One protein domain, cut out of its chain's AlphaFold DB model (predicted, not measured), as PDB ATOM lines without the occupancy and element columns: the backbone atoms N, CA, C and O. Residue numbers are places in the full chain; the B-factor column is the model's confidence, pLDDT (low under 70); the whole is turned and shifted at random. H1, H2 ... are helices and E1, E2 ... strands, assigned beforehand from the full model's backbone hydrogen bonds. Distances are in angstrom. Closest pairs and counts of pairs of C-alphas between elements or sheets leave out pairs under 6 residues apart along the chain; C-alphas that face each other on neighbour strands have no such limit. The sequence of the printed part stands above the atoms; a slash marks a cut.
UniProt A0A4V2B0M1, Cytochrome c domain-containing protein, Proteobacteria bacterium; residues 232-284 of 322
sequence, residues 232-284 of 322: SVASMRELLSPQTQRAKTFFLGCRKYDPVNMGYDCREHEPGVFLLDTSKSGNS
ATOM      1  N   SER A 232     268.075 150.761 154.441       97.19
ATOM      2  CA  SER A 232     267.197 150.724 153.260       97.19
ATOM      3  C   SER A 232     265.695 150.760 153.571       97.19
ATOM      4  O   SER A 232     264.877 150.709 152.652       97.19
ATOM      5  N   VAL A 233     265.305 150.856 154.848       97.25
ATOM      6  CA  VAL A 233     263.897 150.942 155.273       97.25
ATOM      7  C   VAL A 233     263.682 152.195 156.116       97.25
ATOM      8  O   VAL A 233     264.259 152.326 157.194       97.25
ATOM      9  N   ALA A 234     262.852 153.124 155.641       95.88
ATOM     10  CA  ALA A 234     262.787 154.488 156.175       95.88
ATOM     11  C   ALA A 234     262.206 154.595 157.599       95.88
ATOM     12  O   ALA A 234     262.605 155.467 158.374       95.88
ATOM     13  N   SER A 235     261.268 153.714 157.953       96.69
ATOM     14  CA  SER A 235     260.532 153.762 159.220       96.69
ATOM     15  C   SER A 235     260.284 152.365 159.795       96.69
ATOM     16  O   SER A 235     260.318 151.365 159.076       96.69
ATOM     17  N   MET A 236     260.007 152.271 161.097       97.56
ATOM     18  CA  MET A 236     259.683 150.985 161.726       97.56
ATOM     19  C   MET A 236     258.347 150.457 161.223       97.56
ATOM     20  O   MET A 236     258.182 149.254 161.037       97.56
ATOM     21  N   ARG A 237     257.403 151.361 160.937       96.81
ATOM     22  CA  ARG A 237     256.125 151.000 160.318       96.81
ATOM     23  C   ARG A 237     256.320 150.309 158.969       96.81
ATOM     24  O   ARG A 237     255.645 149.317 158.697       96.81
ATOM     25  N   GLU A 238     257.250 150.791 158.148       96.69
ATOM     26  CA  GLU A 238     257.623 150.119 156.899       96.69
ATOM     27  C   GLU A 238     258.351 148.794 157.139       96.69
ATOM     28  O   GLU A 238     258.076 147.817 156.443       96.69
ATOM     29  N   LEU A 239     259.236 148.712 158.139       97.69
ATOM     30  CA  LEU A 239     259.914 147.454 158.471       97.69
ATOM     31  C   LEU A 239     258.911 146.362 158.867       97.69
ATOM     32  O   LEU A 239     259.022 145.229 158.403       97.69
ATOM     33  N   LEU A 240     257.890 146.735 159.642       98.06
ATOM     34  CA  LEU A 240     256.756 145.896 160.038       98.06
ATOM     35  C   LEU A 240     255.696 145.746 158.934       98.06
ATOM     36  O   LEU A 240     254.612 145.226 159.184       98.06
ATOM     37  N   SER A 241     255.950 146.207 157.713       97.06
ATOM     38  CA  SER A 241     255.078 145.981 156.559       97.06
ATOM     39  C   SER A 241     255.737 144.998 155.589       97.06
ATOM     40  O   SER A 241     256.971 144.914 155.562       97.06
ATOM     41  N   PRO A 242     254.946 144.244 154.799       97.31
ATOM     42  CA  PRO A 242     255.496 143.398 153.746       97.31
ATOM     43  C   PRO A 242     256.474 144.186 152.868       97.31
ATOM     44  O   PRO A 242     256.211 145.338 152.516       97.31
ATOM     45  N   GLN A 243     257.590 143.576 152.475       96.25
ATOM     46  CA  GLN A 243     258.659 144.235 151.712       96.25
ATOM     47  C   GLN A 243     258.186 144.828 150.373       96.25
ATOM     48  O   GLN A 243     258.803 145.743 149.819       96.25
ATOM     49  N   THR A 244     257.076 144.312 149.841       96.62
ATOM     50  CA  THR A 244     256.410 144.803 148.629       96.62
ATOM     51  C   THR A 244     255.721 146.154 148.826       96.62
ATOM     52  O   THR A 244     255.481 146.845 147.843       96.62
ATOM     53  N   GLN A 245     255.444 146.550 150.072       96.81
ATOM     54  CA  GLN A 245     254.801 147.818 150.442       96.81
ATOM     55  C   GLN A 245     255.799 148.890 150.908       96.81
ATOM     56  O   GLN A 245     255.411 150.037 151.113       96.81
ATOM     57  N   ARG A 246     257.076 148.531 151.089       96.50
ATOM     58  CA  ARG A 246     258.138 149.455 151.514       96.50
ATOM     59  C   ARG A 246     258.524 150.407 150.386       96.50
ATOM     60  O   ARG A 246     258.544 150.007 149.215       96.50
ATOM     61  N   ALA A 247     258.903 151.633 150.739       95.62
ATOM     62  CA  ALA A 247     259.354 152.626 149.775       95.62
ATOM     63  C   ALA A 247     260.558 152.106 148.973       95.62
ATOM     64  O   ALA A 247     261.507 151.550 149.530       95.62
ATOM     65  N   LYS A 248     260.524 152.272 147.644       96.50
ATOM     66  CA  LYS A 248     261.645 151.894 146.764       96.50
ATOM     67  C   LYS A 248     262.708 152.978 146.662       96.50
ATOM     68  O   LYS A 248     263.865 152.665 146.376       96.50
ATOM     69  N   THR A 249     262.318 154.214 146.940       95.50
ATOM     70  CA  THR A 249     263.196 155.370 147.041       95.50
ATOM     71  C   THR A 249     262.733 156.271 148.183       95.50
ATOM     72  O   THR A 249     261.533 156.386 148.432       95.50
ATOM     73  N   PHE A 250     263.674 156.891 148.890       95.12
ATOM     74  CA  PHE A 250     263.406 157.922 149.898       95.12
ATOM     75  C   PHE A 250     264.676 158.738 150.162       95.12
ATOM     76  O   PHE A 250     265.780 158.310 149.820       95.12
ATOM     77  N   PHE A 251     264.533 159.926 150.746       94.44
ATOM     78  CA  PHE A 251     265.681 160.775 151.047       94.44
ATOM     79  C   PHE A 251     266.279 160.466 152.428       94.44
ATOM     80  O   PHE A 251     265.575 160.120 153.370       94.44
ATOM     81  N   LEU A 252     267.595 160.617 152.551       93.12
ATOM     82  CA  LEU A 252     268.352 160.577 153.800       93.12
ATOM     83  C   LEU A 252     268.877 161.968 154.146       93.12
ATOM     84  O   LEU A 252     269.125 162.780 153.257       93.12
ATOM     85  N   GLY A 253     269.124 162.209 155.434       88.75
ATOM     86  CA  GLY A 253     269.712 163.459 155.927       88.75
ATOM     87  C   GLY A 253     268.698 164.522 156.349       88.75
ATOM     88  O   GLY A 253     269.109 165.603 156.769       88.75
ATOM     89  N   CYS A 254     267.395 164.226 156.291       87.38
ATOM     90  CA  CYS A 254     266.382 165.127 156.830       87.38
ATOM     91  C   CYS A 254     266.333 165.070 158.369       87.38
ATOM     92  O   CYS A 254     266.814 164.125 158.996       87.38
ATOM     93  N   ARG A 255     265.769 166.114 158.990       87.88
ATOM     94  CA  ARG A 255     265.763 166.296 160.458       87.88
ATOM     95  C   ARG A 255     264.392 166.132 161.106       87.88
ATOM     96  O   ARG A 255     264.304 166.077 162.330       87.88
ATOM     97  N   LYS A 256     263.322 166.078 160.311       89.94
ATOM     98  CA  LYS A 256     261.954 165.952 160.811       89.94
ATOM     99  C   LYS A 256     261.681 164.498 161.186       89.94
ATOM    100  O   LYS A 256     261.538 163.643 160.315       89.94
ATOM    101  N   TYR A 257     261.635 164.224 162.480       92.00
ATOM    102  CA  TYR A 257     261.353 162.895 163.005       92.00
ATOM    103  C   TYR A 257     259.840 162.678 163.162       92.00
ATOM    104  O   TYR A 257     259.131 163.556 163.650       92.00
ATOM    105  N   ASP A 258     259.354 161.509 162.752       93.00
ATOM    106  CA  ASP A 258     257.975 161.048 162.904       93.00
ATOM    107  C   ASP A 258     257.899 160.038 164.070       93.00
ATOM    108  O   ASP A 258     258.291 158.874 163.910       93.00
ATOM    109  N   PRO A 259     257.384 160.447 165.246       91.69
ATOM    110  CA  PRO A 259     257.280 159.582 166.422       91.69
ATOM    111  C   PRO A 259     256.208 158.490 166.309       91.69
ATOM    112  O   PRO A 259     256.215 157.549 167.108       91.69
ATOM    113  N   VAL A 260     255.283 158.598 165.352       90.69
ATOM    114  CA  VAL A 260     254.200 157.625 165.146       90.69
ATOM    115  C   VAL A 260     254.703 156.458 164.305       90.69
ATOM    116  O   VAL A 260     254.528 155.301 164.683       90.69
ATOM    117  N   ASN A 261     255.366 156.747 163.182       93.12
ATOM    118  CA  ASN A 261     255.930 155.710 162.311       93.12
ATOM    119  C   ASN A 261     257.348 155.281 162.716       93.12
ATOM    120  O   ASN A 261     257.848 154.268 162.213       93.12
ATOM    121  N   MET A 262     257.965 156.018 163.647       94.88
ATOM    122  CA  MET A 262     259.298 155.776 164.193       94.88
ATOM    123  C   MET A 262     260.341 155.781 163.074       94.88
ATOM    124  O   MET A 262     260.937 154.759 162.727       94.88
ATOM    125  N   GLY A 263     260.499 156.943 162.454       94.69
ATOM    126  CA  GLY A 263     261.378 157.177 161.315       94.69
ATOM    127  C   GLY A 263     261.486 158.661 161.011       94.69
ATOM    128  O   GLY A 263     260.960 159.485 161.753       94.69
ATOM    129  N   TYR A 264     262.156 159.012 159.921       92.12
ATOM    130  CA  TYR A 264     262.229 160.400 159.476       92.12
ATOM    131  C   TYR A 264     261.267 160.646 158.311       92.12
ATOM    132  O   TYR A 264     261.192 159.850 157.373       92.12
ATOM    133  N   ASP A 265     260.539 161.758 158.365       86.25
ATOM    134  CA  ASP A 265     259.645 162.204 157.294       86.25
ATOM    135  C   ASP A 265     260.465 162.902 156.199       86.25
ATOM    136  O   ASP A 265     260.515 164.127 156.108       86.25
ATOM    137  N   CYS A 266     261.175 162.099 155.402       78.94
ATOM    138  CA  CYS A 266     262.083 162.560 154.348       78.94
ATOM    139  C   CYS A 266     261.475 162.355 152.946       78.94
ATOM    140  O   CYS A 266     262.033 161.633 152.111       78.94
ATOM    141  N   ARG A 267     260.295 162.934 152.694       73.62
ATOM    142  CA  ARG A 267     259.567 162.769 151.417       73.62
ATOM    143  C   ARG A 267     259.940 163.797 150.351       73.62
ATOM    144  O   ARG A 267     259.723 163.547 149.169       73.62
ATOM    145  N   GLU A 268     260.506 164.924 150.760       76.94
ATOM    146  CA  GLU A 268     260.835 166.041 149.877       76.94
ATOM    147  C   GLU A 268     262.345 166.194 149.692       76.94
ATOM    148  O   GLU A 268     263.152 165.778 150.527       76.94
ATOM    149  N   HIS A 269     262.727 166.787 148.563       80.81
ATOM    150  CA  HIS A 269     264.117 167.101 148.279       80.81
ATOM    151  C   HIS A 269     264.501 168.429 148.944       80.81
ATOM    152  O   HIS A 269     264.070 169.491 148.500       80.81
ATOM    153  N   GLU A 270     265.339 168.369 149.977       82.69
ATOM    154  CA  GLU A 270     265.912 169.538 150.654       82.69
ATOM    155  C   GLU A 270     267.423 169.662 150.362       82.69
ATOM    156  O   GLU A 270     268.083 168.670 150.045       82.69
ATOM    157  N   PRO A 271     268.040 170.853 150.476       84.00
ATOM    158  CA  PRO A 271     269.485 170.988 150.318       84.00
ATOM    159  C   PRO A 271     270.268 170.051 151.251       84.00
ATOM    160  O   PRO A 271     270.103 170.083 152.468       84.00
ATOM    161  N   GLY A 272     271.160 169.240 150.676       84.75
ATOM    162  CA  GLY A 272     272.019 168.321 151.431       84.75
ATOM    163  C   GLY A 272     271.424 166.937 151.702       84.75
ATOM    164  O   GLY A 272     272.083 166.135 152.365       84.75
ATOM    165  N   VAL A 273     270.232 166.624 151.181       91.00
ATOM    166  CA  VAL A 273     269.676 165.264 151.272       91.00
ATOM    167  C   VAL A 273     270.251 164.335 150.204       91.00
ATOM    168  O   VAL A 273     270.617 164.757 149.106       91.00
ATOM    169  N   PHE A 274     270.283 163.040 150.509       93.38
ATOM    170  CA  PHE A 274     270.726 161.988 149.592       93.38
ATOM    171  C   PHE A 274     269.555 161.081 149.213       93.38
ATOM    172  O   PHE A 274     268.872 160.574 150.096       93.38
ATOM    173  N   LEU A 275     269.320 160.853 147.919       95.00
ATOM    174  CA  LEU A 275     268.296 159.907 147.469       95.00
ATOM    175  C   LEU A 275     268.818 158.472 147.595       95.00
ATOM    176  O   LEU A 275     269.697 158.065 146.835       95.00
ATOM    177  N   LEU A 276     268.245 157.697 148.513       96.25
ATOM    178  CA  LEU A 276     268.461 156.258 148.565       96.25
ATOM    179  C   LEU A 276     267.540 155.577 147.550       96.25
ATOM    180  O   LEU A 276     266.330 155.788 147.553       96.25
ATOM    181  N   ASP A 277     268.128 154.743 146.694       97.19
ATOM    182  CA  ASP A 277     267.434 153.905 145.713       97.19
ATOM    183  C   ASP A 277     267.733 152.433 146.011       97.19
ATOM    184  O   ASP A 277     268.888 151.997 145.964       97.19
ATOM    185  N   THR A 278     266.676 151.686 146.335       97.50
ATOM    186  CA  THR A 278     266.747 150.281 146.769       97.50
ATOM    187  C   THR A 278     267.022 149.302 145.626       97.50
ATOM    188  O   THR A 278     267.298 148.132 145.876       97.50
ATOM    189  N   SER A 279     266.987 149.763 144.369       97.06
ATOM    190  CA  SER A 279     267.381 148.961 143.203       97.06
ATOM    191  C   SER A 279     268.899 148.885 143.005       97.06
ATOM    192  O   SER A 279     269.383 148.081 142.205       97.06
ATOM    193  N   LYS A 280     269.673 149.725 143.709       97.25
ATOM    194  CA  LYS A 280     271.138 149.725 143.630       97.25
ATOM    195  C   LYS A 280     271.729 148.564 144.429       97.25
ATOM    196  O   LYS A 280     271.212 148.179 145.474       97.25
ATOM    197  N   SER A 281     272.857 148.040 143.951       94.31
ATOM    198  CA  SER A 281     273.605 146.983 144.640       94.31
ATOM    199  C   SER A 281     273.951 147.401 146.073       94.31
ATOM    200  O   SER A 281     274.545 148.459 146.267       94.31
ATOM    201  N   GLY A 282     273.610 146.561 147.053       95.12
ATOM    202  CA  GLY A 282     273.837 146.816 148.479       95.12
ATOM    203  C   GLY A 282     272.738 147.623 149.176       95.12
ATOM    204  O   GLY A 282     272.765 147.734 150.402       95.12
ATOM    205  N   ASN A 283     271.754 148.143 148.435       97.56
ATOM    206  CA  ASN A 283     270.663 148.958 148.975       97.56
ATOM    207  C   ASN A 283     269.317 148.216 149.037       97.56
ATOM    208  O   ASN A 283     268.298 148.860 149.294       97.56
ATOM    209  N   SER A 284     269.268 146.899 148.799       97.56
ATOM    210  CA  SER A 284     267.997 146.168 148.817       97.56
ATOM    211  C   SER A 284     267.292 146.343 150.161       97.56
ATOM    212  O   SER A 284     267.898 146.172 151.222       97.56
TER     213      SER A 284
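Overview. This is residues 232 to 284 of the 322 residues of the protein "Cytochrome c domain-containing protein" of Proteobacteria bacterium (UniProt A0A4V2B0M1). What is the main picture? There is little regular structure: a flat body built mostly of loops, with a two-strand hairpin, E1 and E2, and two loops on its E1 side, one with the short helix H1, the other within residues 253 to 273. How much is named? Of 53 printed residues, H1, E1 and E2, in that order, hold 12; the class is mixed, the sheet E1 - E2 antiparallel. It is compact, radius of gyration of the C-alphas 11.0 A, spanning 29 by 29 by 14 A.

Arrangement. Where is H1? H1, residues 236 to 239, is apart from E2, residues 274 to 277. Its one O i to N i+3 pair is within hydrogen-bond range; it is too short for i+4. How do the strands pair? E1, residues 249 to 252, and E2 form an antiparallel hairpin at 152 degrees; N 252 and O 274, 2.8 A apart, are within hydrogen-bond range.

Along the chain. Where does H1 begin? C-alpha 236 is at (259.683, 150.985, 161.726); H1 measures 4.8 A. How long are the strands? E1 measures 10.0 A and E2 9.6 A, ending at C-alpha 277 (267.434, 153.905, 145.713).

Size, cuts and confidence. Which link is long? E1 to E2, with 21 residues. Any cut or low confidence? The printed part has no cut, and no printed residue is under 70.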